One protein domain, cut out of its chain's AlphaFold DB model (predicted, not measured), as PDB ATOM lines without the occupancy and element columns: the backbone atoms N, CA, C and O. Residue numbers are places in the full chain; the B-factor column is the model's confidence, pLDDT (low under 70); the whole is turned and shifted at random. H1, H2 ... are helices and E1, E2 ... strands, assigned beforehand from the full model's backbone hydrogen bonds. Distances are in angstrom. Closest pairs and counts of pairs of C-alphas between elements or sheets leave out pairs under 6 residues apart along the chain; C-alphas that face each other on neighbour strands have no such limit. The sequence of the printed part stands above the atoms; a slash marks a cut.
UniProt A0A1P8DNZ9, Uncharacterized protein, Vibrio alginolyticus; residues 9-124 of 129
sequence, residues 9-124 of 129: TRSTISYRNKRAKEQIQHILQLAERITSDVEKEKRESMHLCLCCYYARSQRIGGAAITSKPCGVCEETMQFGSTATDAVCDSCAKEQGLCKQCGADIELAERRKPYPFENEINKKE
ATOM      1  N   THR A   9     -50.535  19.715  57.087       97.50
ATOM      2  CA  THR A   9     -51.524  20.666  56.588       97.50
ATOM      3  C   THR A   9     -52.780  19.909  56.180       97.50
ATOM      4  O   THR A   9     -52.771  18.691  55.996       97.50
ATOM      5  N   ARG A  10     -53.891  20.623  55.993       97.62
ATOM      6  CA  ARG A  10     -55.150  20.004  55.563       97.62
ATOM      7  C   ARG A  10     -55.010  19.231  54.243       97.62
ATOM      8  O   ARG A  10     -55.604  18.164  54.099       97.62
ATOM      9  N   SER A  11     -54.222  19.742  53.296       96.12
ATOM     10  CA  SER A  11     -53.975  19.074  52.014       96.12
ATOM     11  C   SER A  11     -53.128  17.811  52.186       96.12
ATOM     12  O   SER A  11     -53.490  16.773  51.631       96.12
ATOM     13  N   THR A  12     -52.067  17.849  53.004       96.44
ATOM     14  CA  THR A  12     -51.245  16.654  53.259       96.44
ATOM     15  C   THR A  12     -52.029  15.581  54.011       96.44
ATOM     16  O   THR A  12     -51.914  14.406  53.665       96.44
ATOM     17  N   ILE A  13     -52.905  15.960  54.949       97.81
ATOM     18  CA  ILE A  13     -53.843  15.034  55.607       97.81
ATOM     19  C   ILE A  13     -54.779  14.389  54.580       97.81
ATOM     20  O   ILE A  13     -54.919  13.169  54.556       97.81
ATOM     21  N   SER A  14     -55.408  15.182  53.707       98.06
ATOM     22  CA  SER A  14     -56.336  14.662  52.694       98.06
ATOM     23  C   SER A  14     -55.656  13.675  51.738       98.06
ATOM     24  O   SER A  14     -56.176  12.579  51.512       98.06
ATOM     25  N   TYR A  15     -54.461  14.015  51.248       96.25
ATOM     26  CA  TYR A  15     -53.657  13.132  50.405       96.25
ATOM     27  C   TYR A  15     -53.297  11.826  51.123       96.25
ATOM     28  O   TYR A  15     -53.520  10.741  50.584       96.25
ATOM     29  N   ARG A  16     -52.804  11.911  52.365       96.88
ATOM     30  CA  ARG A  16     -52.455  10.736  53.177       96.88
ATOM     31  C   ARG A  16     -53.666   9.846  53.439       96.88
ATOM     32  O   ARG A  16     -53.559   8.635  53.284       96.88
ATOM     33  N   ASN A  17     -54.827  10.430  53.734       98.25
ATOM     34  CA  ASN A  17     -56.077   9.685  53.898       98.25
ATOM     35  C   ASN A  17     -56.458   8.933  52.619       98.25
ATOM     36  O   ASN A  17     -56.847   7.769  52.690       98.25
ATOM     37  N   LYS A  18     -56.341   9.578  51.452       98.25
ATOM     38  CA  LYS A  18     -56.607   8.931  50.161       98.25
ATOM     39  C   LYS A  18     -55.661   7.748  49.937       98.25
ATOM     40  O   LYS A  18     -56.135   6.639  49.713       98.25
ATOM     41  N   ARG A  19     -54.350   7.961  50.085       97.94
ATOM     42  CA  ARG A  19     -53.332   6.906  49.928       97.94
ATOM     43  C   ARG A  19     -53.532   5.749  50.905       97.94
ATOM     44  O   ARG A  19     -53.414   4.597  50.508       97.94
ATOM     45  N   ALA A  20     -53.883   6.040  52.156       98.25
ATOM     46  CA  ALA A  20     -54.162   5.015  53.156       98.25
ATOM     47  C   ALA A  20     -55.386   4.165  52.776       98.25
ATOM     48  O   ALA A  20     -55.329   2.940  52.853       98.25
ATOM     49  N   LYS A  21     -56.474   4.793  52.309       98.56
ATOM     50  CA  LYS A  21     -57.660   4.070  51.824       98.56
ATOM     51  C   LYS A  21     -57.339   3.195  50.611       98.56
ATOM     52  O   LYS A  21     -57.739   2.037  50.593       98.56
ATOM     53  N   GLU A  22     -56.599   3.725  49.638       98.19
ATOM     54  CA  GLU A  22     -56.136   2.968  48.464       98.19
ATOM     55  C   GLU A  22     -55.297   1.753  48.876       98.19
ATOM     56  O   GLU A  22     -55.523   0.654  48.375       98.19
ATOM     57  N   GLN A  23     -54.384   1.922  49.836       97.56
ATOM     58  CA  GLN A  23     -53.548   0.833  50.339       97.56
ATOM     59  C   GLN A  23     -54.379  -0.273  50.999       97.56
ATOM     60  O   GLN A  23     -54.122  -1.451  50.757       97.56
ATOM     61  N   ILE A  24     -55.382   0.084  51.809       98.38
ATOM     62  CA  ILE A  24     -56.288  -0.895  52.431       98.38
ATOM     63  C   ILE A  24     -57.034  -1.684  51.354       98.38
ATOM     64  O   ILE A  24     -57.054  -2.911  51.405       98.38
ATOM     65  N   GLN A  25     -57.604  -1.000  50.357       98.31
ATOM     66  CA  GLN A  25     -58.320  -1.661  49.262       98.31
ATOM     67  C   GLN A  25     -57.407  -2.599  48.468       98.31
ATOM     68  O   GLN A  25     -57.784  -3.736  48.199       98.31
ATOM     69  N   HIS A  26     -56.180  -2.168  48.169       95.88
ATOM     70  CA  HIS A  26     -55.187  -3.006  47.499       95.88
ATOM     71  C   HIS A  26     -54.852  -4.270  48.308       95.88
ATOM     72  O   HIS A  26     -54.771  -5.358  47.744       95.88
ATOM     73  N   ILE A  27     -54.676  -4.154  49.631       96.44
ATOM     74  CA  ILE A  27     -54.406  -5.309  50.502       96.44
ATOM     75  C   ILE A  27     -55.584  -6.291  50.493       96.44
ATOM     76  O   ILE A  27     -55.361  -7.495  50.399       96.44
ATOM     77  N   LEU A  28     -56.824  -5.796  50.557       97.94
ATOM     78  CA  LEU A  28     -58.018  -6.648  50.524       97.94
ATOM     79  C   LEU A  28     -58.152  -7.390  49.189       97.94
ATOM     80  O   LEU A  28     -58.366  -8.599  49.184       97.94
ATOM     81  N   GLN A  29     -57.941  -6.698  48.069       95.94
ATOM     82  CA  GLN A  29     -57.935  -7.316  46.737       95.94
ATOM     83  C   GLN A  29     -56.821  -8.360  46.595       95.94
ATOM     84  O   GLN A  29     -57.022  -9.420  46.006       95.94
ATOM     85  N   LEU A  30     -55.634  -8.082  47.141       95.31
ATOM     86  CA  LEU A  30     -54.533  -9.042  47.150       95.31
ATOM     87  C   LEU A  30     -54.885 -10.288  47.970       95.31
ATOM     88  O   LEU A  30     -54.614 -11.398  47.519       95.31
ATOM     89  N   ALA A  31     -55.501 -10.114  49.141       96.56
ATOM     90  CA  ALA A  31     -55.954 -11.224  49.971       96.56
ATOM     91  C   ALA A  31     -56.963 -12.101  49.217       96.56
ATOM     92  O   ALA A  31     -56.768 -13.311  49.151       96.56
ATOM     93  N   GLU A  32     -57.960 -11.494  48.568       97.00
ATOM     94  CA  GLU A  32     -58.944 -12.209  47.749       97.00
ATOM     95  C   GLU A  32     -58.278 -13.023  46.630       97.00
ATOM     96  O   GLU A  32     -58.563 -14.215  46.473       97.00
ATOM     97  N   ARG A  33     -57.335 -12.422  45.892       95.50
ATOM     98  CA  ARG A  33     -56.580 -13.105  44.827       95.50
ATOM     99  C   ARG A  33     -55.764 -14.283  45.348       95.50
ATOM    100  O   ARG A  33     -55.744 -15.323  44.705       95.50
ATOM    101  N   ILE A  34     -55.123 -14.135  46.509       95.88
ATOM    102  CA  ILE A  34     -54.370 -15.222  47.151       95.88
ATOM    103  C   ILE A  34     -55.309 -16.355  47.558       95.88
ATOM    104  O   ILE A  34     -54.988 -17.516  47.335       95.88
ATOM    105  N   THR A  35     -56.459 -16.034  48.155       95.94
ATOM    106  CA  THR A  35     -57.396 -17.052  48.646       95.94
ATOM    107  C   THR A  35     -58.133 -17.783  47.532       95.94
ATOM    108  O   THR A  35     -58.463 -18.952  47.694       95.94
ATOM    109  N   SER A  36     -58.413 -17.099  46.421       96.50
ATOM    110  CA  SER A  36     -59.138 -17.671  45.282       96.50
ATOM    111  C   SER A  36     -58.223 -18.343  44.259       96.50
ATOM    112  O   SER A  36     -58.701 -19.193  43.515       96.50
ATOM    113  N   ASP A  37     -56.938 -17.965  44.211       96.44
ATOM    114  CA  ASP A  37     -55.916 -18.471  43.280       96.44
ATOM    115  C   ASP A  37     -56.421 -18.583  41.831       96.44
ATOM    116  O   ASP A  37     -56.189 -19.561  41.126       96.44
ATOM    117  N   VAL A  38     -57.146 -17.562  41.364       95.62
ATOM    118  CA  VAL A  38     -57.780 -17.567  40.031       95.62
ATOM    119  C   VAL A  38     -56.786 -17.703  38.872       95.62
ATOM    120  O   VAL A  38     -57.181 -18.052  37.766       95.62
ATOM    121  N   GLU A  39     -55.499 -17.425  39.104       96.25
ATOM    122  CA  GLU A  39     -54.424 -17.587  38.115       96.25
ATOM    123  C   GLU A  39     -53.550 -18.823  38.404       96.25
ATOM    124  O   GLU A  39     -52.383 -18.845  38.006       96.25
ATOM    125  N   LYS A  40     -54.093 -19.850  39.074       96.88
ATOM    126  CA  LYS A  40     -53.365 -21.067  39.470       96.88
ATOM    127  C   LYS A  40     -52.525 -21.672  38.345       96.88
ATOM    128  O   LYS A  40     -51.325 -21.857  38.514       96.88
ATOM    129  N   GLU A  41     -53.121 -21.914  37.178       97.31
ATOM    130  CA  GLU A  41     -52.420 -22.529  36.038       97.31
ATOM    131  C   GLU A  41     -51.203 -21.703  35.599       97.31
ATOM    132  O   GLU A  41     -50.116 -22.228  35.349       97.31
ATOM    133  N   LYS A  42     -51.357 -20.376  35.561       97.56
ATOM    134  CA  LYS A  42     -50.275 -19.456  35.212       97.56
ATOM    135  C   LYS A  42     -49.188 -19.465  36.285       97.56
ATOM    136  O   LYS A  42     -48.009 -19.577  35.951       97.56
ATOM    137  N   ARG A  43     -49.569 -19.403  37.562       97.19
ATOM    138  CA  ARG A  43     -48.654 -19.501  38.705       97.19
ATOM    139  C   ARG A  43     -47.826 -20.790  38.668       97.19
ATOM    140  O   ARG A  43     -46.603 -20.731  38.804       97.19
ATOM    141  N   GLU A  44     -48.472 -21.932  38.455       96.19
ATOM    142  CA  GLU A  44     -47.822 -23.245  38.386       96.19
ATOM    143  C   GLU A  44     -46.899 -23.367  37.168       96.19
ATOM    144  O   GLU A  44     -45.793 -23.898  37.295       96.19
ATOM    145  N   SER A  45     -47.287 -22.800  36.018       97.19
ATOM    146  CA  SER A  45     -46.437 -22.757  34.816       97.19
ATOM    147  C   SER A  45     -45.156 -21.937  35.005       97.19
ATOM    148  O   SER A  45     -44.151 -22.199  34.352       97.19
ATOM    149  N   MET A  46     -45.176 -20.966  35.924       97.25
ATOM    150  CA  MET A  46     -44.005 -20.177  36.320       97.25
ATOM    151  C   MET A  46     -43.214 -20.821  37.467       97.25
ATOM    152  O   MET A  46     -42.203 -20.258  37.891       97.25
ATOM    153  N   HIS A  47     -43.680 -21.959  37.990       98.00
ATOM    154  CA  HIS A  47     -43.112 -22.659  39.140       98.00
ATOM    155  C   HIS A  47     -43.005 -21.768  40.386       98.00
ATOM    156  O   HIS A  47     -41.968 -21.709  41.047       98.00
ATOM    157  N   LEU A  48     -44.076 -21.034  40.708       98.12
ATOM    158  CA  LEU A  48     -44.130 -20.134  41.861       98.12
ATOM    159  C   LEU A  48     -45.160 -20.600  42.895       98.12
ATOM    160  O   LEU A  48     -46.261 -21.032  42.558       98.12
ATOM    161  N   CYS A  49     -44.834 -20.440  44.179       98.00
ATOM    162  CA  CYS A  49     -45.830 -20.582  45.239       98.00
ATOM    163  C   CYS A  49     -46.759 -19.363  45.303       98.00
ATOM    164  O   CYS A  49     -46.413 -18.275  44.828       98.00
ATOM    165  N   LEU A  50     -47.908 -19.519  45.969       97.25
ATOM    166  CA  LEU A  50     -48.895 -18.449  46.186       97.25
ATOM    167  C   LEU A  50     -48.261 -17.149  46.703       97.25
ATOM    168  O   LEU A  50     -48.539 -16.058  46.201       97.25
ATOM    169  N   CYS A  51     -47.356 -17.258  47.681       96.69
ATOM    170  CA  CYS A  51     -46.696 -16.098  48.275       96.69
ATOM    171  C   CYS A  51     -45.792 -15.367  47.270       96.69
ATOM    172  O   CYS A  51     -45.829 -14.140  47.201       96.69
ATOM    173  N   CYS A  52     -44.994 -16.089  46.478       97.56
ATOM    174  CA  CYS A  52     -44.096 -15.458  45.508       97.56
ATOM    175  C   CYS A  52     -44.849 -14.885  44.306       97.56
ATOM    176  O   CYS A  52     -44.495 -13.804  43.845       97.56
ATOM    177  N   TYR A  53     -45.905 -15.563  43.851       97.75
ATOM    178  CA  TYR A  53     -46.702 -15.115  42.712       97.75
ATOM    179  C   TYR A  53     -47.571 -13.892  43.029       97.75
ATOM    180  O   TYR A  53     -47.636 -12.970  42.224       97.75
ATOM    181  N   TYR A  54     -48.217 -13.847  44.198       96.25
ATOM    182  CA  TYR A  54     -49.117 -12.744  44.550       96.25
ATOM    183  C   TYR A  54     -48.464 -11.733  45.495       96.25
ATOM    184  O   TYR A  54     -48.337 -10.555  45.156       96.25
ATOM    185  N   ALA A  55     -48.032 -12.178  46.680       93.75
ATOM    186  CA  ALA A  55     -47.633 -11.289  47.775       93.75
ATOM    187  C   ALA A  55     -46.238 -10.666  47.601       93.75
ATOM    188  O   ALA A  55     -46.000  -9.549  48.053       93.75
ATOM    189  N   ARG A  56     -45.311 -11.376  46.948       93.19
ATOM    190  CA  ARG A  56     -43.928 -10.932  46.693       93.19
ATOM    191  C   ARG A  56     -43.617 -10.785  45.201       93.19
ATOM    192  O   ARG A  56     -42.455 -10.865  44.811       93.19
ATOM    193  N   SER A  57     -44.646 -10.547  44.386       88.25
ATOM    194  CA  SER A  57     -44.515 -10.309  42.941       88.25
ATOM    195  C   SER A  57     -43.661  -9.082  42.619       88.25
ATOM    196  O   SER A  57     -42.929  -9.060  41.635       88.25
ATOM    197  N   GLN A  58     -43.722  -8.060  43.475       86.56
ATOM    198  CA  GLN A  58     -42.951  -6.829  43.345       86.56
ATOM    199  C   GLN A  58     -41.627  -6.965  44.103       86.56
ATOM    200  O   GLN A  58     -41.535  -6.647  45.291       86.56
ATOM    201  N   ARG A  59     -40.592  -7.468  43.425       88.00
ATOM    202  CA  ARG A  59     -39.227  -7.522  43.967       88.00
ATOM    203  C   ARG A  59     -38.434  -6.307  43.515       88.00
ATOM    204  O   ARG A  59     -38.473  -5.928  42.349       88.00
ATOM    205  N   ILE A  60     -37.649  -5.752  44.430       91.75
ATOM    206  CA  ILE A  60     -36.629  -4.763  44.090       91.75
ATOM    207  C   ILE A  60     -35.345  -5.526  43.763       91.75
ATOM    208  O   ILE A  60     -34.822  -6.254  44.607       91.75
ATOM    209  N   GLY A  61     -34.856  -5.369  42.536       93.31
ATOM    210  CA  GLY A  61     -33.569  -5.888  42.083       93.31
ATOM    211  C   GLY A  61     -32.703  -4.755  41.548       93.31
ATOM    212  O   GLY A  61     -33.199  -3.873  40.849       93.31
ATOM    213  N   GLY A  62     -31.414  -4.768  41.877       95.88
ATOM    214  CA  GLY A  62     -30.430  -3.897  41.244       95.88
ATOM    215  C   GLY A  62     -30.100  -4.388  39.835       95.88
ATOM    216  O   GLY A  62     -30.099  -5.595  39.587       95.88
ATOM    217  N   ALA A  63     -29.806  -3.460  38.924       96.25
ATOM    218  CA  ALA A  63     -29.342  -3.776  37.575       96.25
ATOM    219  C   ALA A  63     -27.899  -4.302  37.630       96.25
ATOM    220  O   ALA A  63     -26.948  -3.529  37.724       96.25
ATOM    221  N   ALA A  64     -27.749  -5.623  37.623       96.50
ATOM    222  CA  ALA A  64     -26.467  -6.310  37.680       96.50
ATOM    223  C   ALA A  64     -26.606  -7.701  37.062       96.50
ATOM    224  O   ALA A  64     -27.587  -8.390  37.330       96.50
ATOM    225  N   ILE A  65     -25.609  -8.141  36.295       97.31
ATOM    226  CA  ILE A  65     -25.511  -9.552  35.916       97.31
ATOM    227  C   ILE A  65     -25.066 -10.314  37.160       97.31
ATOM    228  O   ILE A  65     -24.014 -10.019  37.726       97.31
ATOM    229  N   THR A  66     -25.873 -11.270  37.603       97.69
ATOM    230  CA  THR A  66     -25.562 -12.104  38.762       97.69
ATOM    231  C   THR A  66     -25.610 -13.573  38.380       97.69
ATOM    232  O   THR A  66     -26.391 -13.988  37.526       97.69
ATOM    233  N   SER A  67     -24.759 -14.369  39.015       97.81
ATOM    234  CA  SER A  67     -24.766 -15.821  38.888       97.81
ATOM    235  C   SER A  67     -24.897 -16.453  40.260       97.81
ATOM    236  O   SER A  67     -24.316 -15.961  41.230       97.81
ATOM    237  N   LYS A  68     -25.647 -17.545  40.349       97.38
ATOM    238  CA  LYS A  68     -25.849 -18.281  41.597       97.38
ATOM    239  C   LYS A  68     -26.083 -19.762  41.283       97.38
ATOM    240  O   LYS A  68     -26.811 -20.039  40.329       97.38
ATOM    241  N   PRO A  69     -25.522 -20.705  42.057       98.25
ATOM    242  CA  PRO A  69     -25.858 -22.117  41.907       98.25
ATOM    243  C   PRO A  69     -27.324 -22.387  42.276       98.25
ATOM    244  O   PRO A  69     -27.886 -21.750  43.175       98.25
ATOM    245  N   CYS A  70     -27.942 -23.339  41.583       98.38
ATOM    246  CA  CYS A  70     -29.243 -23.891  41.941       98.38
ATOM    247  C   CYS A  70     -29.173 -24.549  43.326       98.38
ATOM    248  O   CYS A  70     -28.260 -25.317  43.598       98.38
ATOM    249  N   GLY A  71     -30.163 -24.305  44.188       96.88
ATOM    250  CA  GLY A  71     -30.222 -24.911  45.523       96.88
ATOM    251  C   GLY A  71     -30.491 -26.422  45.552       96.88
ATOM    252  O   GLY A  71     -30.582 -26.971  46.643       96.88
ATOM    253  N   VAL A  72     -30.662 -27.072  44.392       96.81
ATOM    254  CA  VAL A  72     -30.910 -28.522  44.274       96.81
ATOM    255  C   VAL A  72     -29.820 -29.203  43.445       96.81
ATOM    256  O   VAL A  72     -29.107 -30.047  43.968       96.81
ATOM    257  N   CYS A  73     -29.667 -28.845  42.163       96.38
ATOM    258  CA  CYS A  73     -28.679 -29.479  41.277       96.38
ATOM    259  C   CYS A  73     -27.305 -28.794  41.264       96.38
ATOM    260  O   CYS A  73     -26.415 -29.255  40.557       96.38
ATOM    261  N   GLU A  74     -27.144 -27.670  41.972       96.25
ATOM    262  CA  GLU A  74     -25.912 -26.864  42.039       96.25
ATOM    263  C   GLU A  74     -25.423 -26.260  40.708       96.25
ATOM    264  O   GLU A  74     -24.464 -25.486  40.693       96.25
ATOM    265  N   GLU A  75     -26.121 -26.502  39.594       97.62
ATOM    266  CA  GLU A  75     -25.813 -25.872  38.310       97.62
ATOM    267  C   GLU A  75     -25.873 -24.343  38.411       97.62
ATOM    268  O   GLU A  75     -26.760 -23.761  39.044       97.62
ATOM    269  N   THR A  76     -24.916 -23.670  37.769       98.12
ATOM    270  CA  THR A  76     -24.824 -22.208  37.810       98.12
ATOM    271  C   THR A  76     -25.906 -21.575  36.940       98.12
ATOM    272  O   THR A  76     -25.888 -21.693  35.717       98.12
ATOM    273  N   MET A  77     -26.811 -20.833  37.572       98.19
ATOM    274  CA  MET A  77     -27.812 -19.998  36.910       98.19
ATOM    275  C   MET A  77     -27.273 -18.579  36.712       98.19
ATOM    276  O   MET A  77     -26.465 -18.104  37.515       98.19
ATOM    277  N   GLN A  78     -27.750 -17.882  35.680       97.75
ATOM    278  CA  GLN A  78     -27.420 -16.481  35.405       97.75
ATOM    279  C   GLN A  78     -28.685 -15.623  35.332       97.75
ATOM    280  O   GLN A  78     -29.696 -16.034  34.766       97.75
ATOM    281  N   PHE A  79     -28.614 -14.411  35.879       97.44
ATOM    282  CA  PHE A  79     -29.726 -13.472  35.972       97.44
ATOM    283  C   PHE A  79     -29.274 -12.061  35.592       97.44
ATOM    284  O   PHE A  79     -28.144 -11.660  35.859       97.44
ATOM    285  N   GLY A  80     -30.183 -11.272  35.018       96.50
ATOM    286  CA  GLY A  80     -29.934  -9.867  34.665       96.50
ATOM    287  C   GLY A  80     -30.136  -8.865  35.810       96.50
ATOM    288  O   GLY A  80     -30.111  -7.659  35.574       96.50
ATOM    289  N   SER A  81     -30.400  -9.334  37.035       96.31
ATOM    290  CA  SER A  81     -30.551  -8.472  38.211       96.31
ATOM    291  C   SER A  81     -30.093  -9.172  39.489       96.31
ATOM    292  O   SER A  81     -29.825 -10.372  39.487       96.31
ATOM    293  N   THR A  82     -30.073  -8.451  40.612       95.94
ATOM    294  CA  THR A  82     -29.856  -9.055  41.940       95.94
ATOM    295  C   THR A  82     -31.083  -9.789  42.497       95.94
ATOM    296  O   THR A  82     -30.990 -10.429  43.543       95.94
ATOM    297  N   ALA A  83     -32.246  -9.710  41.840       95.62
ATOM    298  CA  ALA A  83     -33.441 -10.461  42.214       95.62
ATOM    299  C   ALA A  83     -33.402 -11.858  41.573       95.62
ATOM    300  O   ALA A  83     -34.086 -12.123  40.590       95.62
ATOM    301  N   THR A  84     -32.571 -12.740  42.127       96.38
ATOM    302  CA  THR A  84     -32.341 -14.089  41.590       96.38
ATOM    303  C   THR A  84     -33.351 -15.109  42.110       96.38
ATOM    304  O   THR A  84     -33.993 -14.892  43.149       96.38
ATOM    305  N   ASP A  85     -33.433 -16.245  41.424       97.44
ATOM    306  CA  ASP A  85     -34.159 -17.429  41.882       97.44
ATOM    307  C   ASP A  85     -33.291 -18.295  42.815       97.44
ATOM    308  O   ASP A  85     -32.065 -18.146  42.904       97.44
ATOM    309  N   ALA A  86     -33.941 -19.151  43.601       97.94
ATOM    310  CA  ALA A  86     -33.290 -20.100  44.498       97.94
ATOM    311  C   ALA A  86     -32.993 -21.433  43.802       97.94
ATOM    312  O   ALA A  86     -31.974 -22.056  44.092       97.94
ATOM    313  N   VAL A  87     -33.867 -21.845  42.885       98.38
ATOM    314  CA  VAL A  87     -33.852 -23.138  42.197       98.38
ATOM    315  C   VAL A  87     -34.110 -22.897  40.706       98.38
ATOM    316  O   VAL A  87     -34.855 -21.983  40.359       98.38
ATOM    317  N   CYS A  88     -33.497 -23.686  39.824       98.06
ATOM    318  CA  CYS A  88     -33.737 -23.605  38.380       98.06
ATOM    319  C   CYS A  88     -35.131 -24.143  38.003       98.06
ATOM    320  O   CYS A  88     -35.750 -24.878  38.774       98.06
ATOM    321  N   ASP A  89     -35.627 -23.813  36.805       97.44
ATOM    322  CA  ASP A  89     -36.966 -24.237  36.363       97.44
ATOM    323  C   ASP A  89     -37.123 -25.771  36.321       97.44
ATOM    324  O   ASP A  89     -38.170 -26.291  36.710       97.44
ATOM    325  N   SER A  90     -36.084 -26.513  35.913       97.38
ATOM    326  CA  SER A  90     -36.117 -27.983  35.857       97.38
ATOM    327  C   SER A  90     -36.294 -28.602  37.244       97.38
ATOM    328  O   SER A  90     -37.239 -29.364  37.452       97.38
ATOM    329  N   CYS A  91     -35.455 -28.222  38.212       97.88
ATOM    330  CA  CYS A  91     -35.579 -28.707  39.584       97.88
ATOM    331  C   CYS A  91     -36.869 -28.210  40.247       97.88
ATOM    332  O   CYS A  91     -37.510 -28.966  40.968       97.88
ATOM    333  N   ALA A  92     -37.302 -26.974  39.994       98.06
ATOM    334  CA  ALA A  92     -38.562 -26.471  40.535       98.06
ATOM    335  C   ALA A  92     -39.750 -27.338  40.084       98.06
ATOM    336  O   ALA A  92     -40.575 -27.746  40.906       98.06
ATOM    337  N   LYS A  93     -39.786 -27.704  38.798       96.81
ATOM    338  CA  LYS A  93     -40.801 -28.592  38.230       96.81
ATOM    339  C   LYS A  93     -40.730 -30.012  38.792       96.81
ATOM    340  O   LYS A  93     -41.752 -30.547  39.208       96.81
ATOM    341  N   GLU A  94     -39.551 -30.626  38.785       96.19
ATOM    342  CA  GLU A  94     -39.367 -32.021  39.202       96.19
ATOM    343  C   GLU A  94     -39.633 -32.217  40.697       96.19
ATOM    344  O   GLU A  94     -40.297 -33.169  41.105       96.19
ATOM    345  N   GLN A  95     -39.149 -31.285  41.517       95.44
ATOM    346  CA  GLN A  95     -39.259 -31.365  42.970       95.44
ATOM    347  C   GLN A  95     -40.605 -30.813  43.476       95.44
ATOM    348  O   GLN A  95     -41.003 -31.070  44.616       95.44
ATOM    349  N   GLY A  96     -41.349 -30.085  42.634       96.06
ATOM    350  CA  GLY A  96     -42.577 -29.377  43.007       96.06
ATOM    351  C   GLY A  96     -42.301 -28.234  43.987       96.06
ATOM    352  O   GLY A  96     -42.995 -28.088  44.992       96.06
ATOM    353  N   LEU A  97     -41.248 -27.464  43.720       97.69
ATOM    354  CA  LEU A  97     -40.801 -26.344  44.543       97.69
ATOM    355  C   LEU A  97     -41.064 -25.016  43.832       97.69
ATOM    356  O   LEU A  97     -41.080 -24.920  42.607       97.69
ATOM    357  N   CYS A  98     -41.205 -23.956  44.616       98.38
ATOM    358  CA  CYS A  98     -41.153 -22.593  44.129       98.38
ATOM    359  C   CYS A  98     -39.724 -22.267  43.688       98.38
ATOM    360  O   CYS A  98     -38.821 -22.205  44.526       98.38
ATOM    361  N   LYS A  99     -39.517 -21.960  42.406       98.25
ATOM    362  CA  LYS A  99     -38.192 -21.604  41.883       98.25
ATOM    363  C   LYS A  99     -37.574 -20.407  42.597       98.25
ATOM    364  O   LYS A  99     -36.374 -20.354  42.847       98.25
ATOM    365  N   GLN A 100     -38.417 -19.461  43.004       97.50
ATOM    366  CA  GLN A 100     -37.974 -18.196  43.567       97.50
ATOM    367  C   GLN A 100     -37.463 -18.322  45.007       97.50
ATOM    368  O   GLN A 100     -36.447 -17.719  45.351       97.50
ATOM    369  N   CYS A 101     -38.178 -19.053  45.868       97.56
ATOM    370  CA  CYS A 101     -37.858 -19.132  47.298       97.56
ATOM    371  C   CYS A 101     -37.466 -20.527  47.795       97.56
ATOM    372  O   CYS A 101     -37.010 -20.629  48.928       97.56
ATOM    373  N   GLY A 102     -37.648 -21.576  46.991       96.94
ATOM    374  CA  GLY A 102     -37.348 -22.962  47.358       96.94
ATOM    375  C   GLY A 102     -38.384 -23.644  48.259       96.94
ATOM    376  O   GLY A 102     -38.203 -24.807  48.587       96.94
ATOM    377  N   ALA A 103     -39.463 -22.961  48.658       97.19
ATOM    378  CA  ALA A 103     -40.554 -23.586  49.413       97.19
ATOM    379  C   ALA A 103     -41.361 -24.562  48.541       97.19
ATOM    380  O   ALA A 103     -41.319 -24.461  47.316       97.19
ATOM    381  N   ASP A 104     -42.160 -25.434  49.156       97.44
ATOM    382  CA  ASP A 104     -43.160 -26.230  48.436       97.44
ATOM    383  C   ASP A 104     -44.103 -25.328  47.618       97.44
ATOM    384  O   ASP A 104     -44.488 -24.237  48.061       97.44
ATOM    385  N   ILE A 105     -44.454 -25.761  46.405       96.12
ATOM    386  CA  ILE A 105     -45.252 -24.948  45.479       96.12
ATOM    387  C   ILE A 105     -46.657 -24.636  46.019       96.12
ATOM    388  O   ILE A 105     -47.165 -23.539  45.778       96.12
ATOM    389  N   GLU A 106     -47.231 -25.526  46.833       95.06
ATOM    390  CA  GLU A 106     -48.529 -25.336  47.490       95.06
ATOM    391  C   GLU A 106     -48.384 -24.922  48.968       95.06
ATOM    392  O   GLU A 106     -49.378 -24.837  49.686       95.06
ATOM    393  N   LEU A 107     -47.160 -24.612  49.426       94.94
ATOM    394  CA  LEU A 107     -46.842 -24.239  50.814       94.94
ATOM    395  C   LEU A 107     -47.259 -25.305  51.843       94.94
ATOM    396  O   LEU A 107     -47.612 -24.975  52.979       94.94
ATOM    397  N   ALA A 108     -47.223 -26.577  51.448       93.31
ATOM    398  CA  ALA A 108     -47.585 -27.695  52.305       93.31
ATOM    399  C   ALA A 108     -46.350 -28.434  52.832       93.31
ATOM    400  O   ALA A 108     -45.383 -28.669  52.108       93.31
ATOM    401  N   GLU A 109     -46.421 -28.879  54.087       91.25
ATOM    402  CA  GLU A 109     -45.454 -29.829  54.637       91.25
ATOM    403  C   GLU A 109     -45.723 -31.221  54.058       91.25
ATOM    404  O   GLU A 109     -46.793 -31.815  54.262       91.25
ATOM    405  N   ARG A 110     -44.759 -31.760  53.306       89.19
ATOM    406  CA  ARG A 110     -44.901 -33.076  52.682       89.19
ATOM    407  C   ARG A 110     -44.668 -34.182  53.702       89.19
ATOM    408  O   ARG A 110     -43.699 -34.183  54.446       89.19
ATOM    409  N   ARG A 111     -45.537 -35.196  53.676       88.06
ATOM    410  CA  ARG A 111     -45.317 -36.455  54.417       88.06
ATOM    411  C   ARG A 111     -44.327 -37.384  53.718       88.06
ATOM    412  O   ARG A 111     -43.763 -38.263  54.356       88.06
ATOM    413  N   LYS A 112     -44.211 -37.255  52.394       87.75
ATOM    414  CA  LYS A 112     -43.288 -38.038  51.569       87.75
ATOM    415  C   LYS A 112     -42.018 -37.221  51.337       87.75
ATOM    416  O   LYS A 112     -42.149 -36.008  51.166       87.75
ATOM    417  N   PRO A 113     -40.851 -37.878  51.273       88.44
ATOM    418  CA  PRO A 113     -39.602 -37.197  50.975       88.44
ATOM    419  C   PRO A 113     -39.650 -36.528  49.602       88.44
ATOM    420  O   PRO A 113     -40.348 -36.994  48.687       88.44
ATOM    421  N   TYR A 114     -38.895 -35.446  49.452       89.62
ATOM    422  CA  TYR A 114     -38.702 -34.812  48.153       89.62
ATOM    423  C   TYR A 114     -37.881 -35.727  47.231       89.62
ATOM    424  O   TYR A 114     -37.069 -36.522  47.712       89.62
ATOM    425  N   PRO A 115     -38.068 -35.658  45.899       88.88
ATOM    426  CA  PRO A 115     -37.323 -36.518  44.982       88.88
ATOM    427  C   PRO A 115     -35.796 -36.459  45.172       88.88
ATOM    428  O   PRO A 115     -35.172 -37.519  45.192       88.88
ATOM    429  N   PHE A 116     -35.215 -35.281  45.431       88.88
ATOM    430  CA  PHE A 116     -33.777 -35.127  45.698       88.88
ATOM    431  C   PHE A 116     -33.297 -35.880  46.956       88.88
ATOM    432  O   PHE A 116     -32.174 -36.377  46.984       88.88
ATOM    433  N   GLU A 117     -34.140 -36.042  47.981       87.12
ATOM    434  CA  GLU A 117     -33.790 -36.795  49.200       87.12
ATOM    435  C   GLU A 117     -33.678 -38.298  48.911       87.12
ATOM    436  O   GLU A 117     -32.846 -39.003  49.482       87.12
ATOM    437  N   ASN A 118     -34.479 -38.802  47.970       80.25
ATOM    438  CA  ASN A 118     -34.425 -40.207  47.576       80.25
ATOM    439  C   ASN A 118     -33.152 -40.544  46.788       80.25
ATOM    440  O   ASN A 118     -32.695 -41.687  46.830       80.25
ATOM    441  N   GLU A 119     -32.579 -39.585  46.060       73.06
ATOM    442  CA  GLU A 119     -31.314 -39.783  45.346       73.06
ATOM    443  C   GLU A 119     -30.123 -39.870  46.296       73.06
ATOM    444  O   GLU A 119     -29.231 -40.691  46.077       73.06
ATOM    445  N   ILE A 120     -30.133 -39.075  47.368       69.12
ATOM    446  CA  ILE A 120     -29.121 -39.135  48.430       69.12
ATOM    447  C   ILE A 120     -29.156 -40.515  49.088       69.12
ATOM    448  O   ILE A 120     -28.146 -41.216  49.087       69.12
ATOM    449  N   ASN A 121     -30.343 -40.966  49.505       65.44
ATOM    450  CA  ASN A 121     -30.514 -42.286  50.119       65.44
ATOM    451  C   ASN A 121     -30.023 -43.427  49.206       65.44
ATOM    452  O   ASN A 121     -29.424 -44.388  49.677       65.44
ATOM    453  N   LYS A 122     -30.235 -43.328  47.884       62.25
ATOM    454  CA  LYS A 122     -29.727 -44.321  46.917       62.25
ATOM    455  C   LYS A 122     -28.204 -44.302  46.776       62.25
ATOM    456  O   LYS A 122     -27.621 -45.371  46.631       62.25
ATOM    457  N   LYS A 123     -27.576 -43.121  46.791       62.59
ATOM    458  CA  LYS A 123     -26.112 -42.976  46.703       62.59
ATOM    459  C   LYS A 123     -25.411 -43.494  47.959       62.59
ATOM    460  O   LYS A 123     -24.358 -44.116  47.847       62.59
ATOM    461  N   GLU A 124     -26.004 -43.284  49.132       62.06
ATOM    462  CA  GLU A 124     -25.502 -43.829  50.399       62.06
ATOM    463  C   GLU A 124     -25.573 -45.363  50.409       62.06
ATOM    464  O   GLU A 124     -24.571 -46.018  50.673       62.06
TER     465      GLU A 124
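AT A GLANCE: This is residues 9 to 124 of the 129 residues of an uncharacterized protein of Vibrio alginolyticus (UniProt A0A1P8DNZ9). A long straight helix, H1, makes an arm that sticks out with its residues 10 to 26 from a small, flat body of short helices, one two-stranded hairpin and loops; at the far end of the longest axis the last helix, H5, sticks out with residues 118 to 124. In the body, H3 packs on residues 30 to 34 of H1, while the hairpin E1 and E2 makes another part of it. The printed part has 116 residues, with five named helices and two named strands in the order H1, H2, H3, E1, E2, H4, H5; the sheet, E1 - E2, is antiparallel and the class is mostly helix. The whole is loose, with a radius of gyration of the C-alphas of 18.9 A, and spans 70 by 35 by 22 A.

HOW THE PARTS SIT: Strands E1, residues 63 to 69, and E2, residues 76 to 81, form an antiparallel hairpin, their directions at 163 degrees. N 66 and O 79 are within hydrogen-bond range at 2.9 A, as are N 79 and O 66 at 2.8 A. Both strands are apart from H1, residues 10 to 36. H1 touches H3, residues 50 to 55, with residues 30 to 34 alone; the closest C-alphas, of Ile 34 and Tyr 54, are 6.4 A apart. Their tilt is shallow, 15 degrees, opposite ways. H2, residues 40 to 45, is close to H3 but not clearly touching, with the closest C-alphas, of Arg 43 and Tyr 53, 6.3 A apart. H4, residues 89 to 95, and H5, residues 115 to 124, only just touch, with 3 pairs of C-alphas within 8 A; the closest are those of Gln 95 and Pro 115, 5.9 A. They are only just about perpendicular, at 71 degrees. In H1, H2, H3, H4 and H5 every O i to N i+4 pair is within hydrogen-bond range.

IN THESE COORDINATES: E1 is 19.2 A long from first to last C-alpha and E2 14.9 A. H1 begins at C-alpha 10 (-55.150, 20.004, 55.563) and measures 39.3 A. H2 measures 8.5 A, H3 7.4 A and H4 10.0 A. H5 measures 14.9 A and ends at C-alpha 124 (-25.502, -43.829, 50.399).

THE WHOLE: The two C-alphas farthest apart, of Arg 10 and Glu 124, are 70.6 A apart. Without the stretches that stand free, the body has 91 residues and spans 38 by 37 by 18 A. The printed part has no cut. The link from H4 to H5 is long, residues 96 to 114. The mean pLDDT of the printed part is 94.3; residues 120 to 124 are under 70.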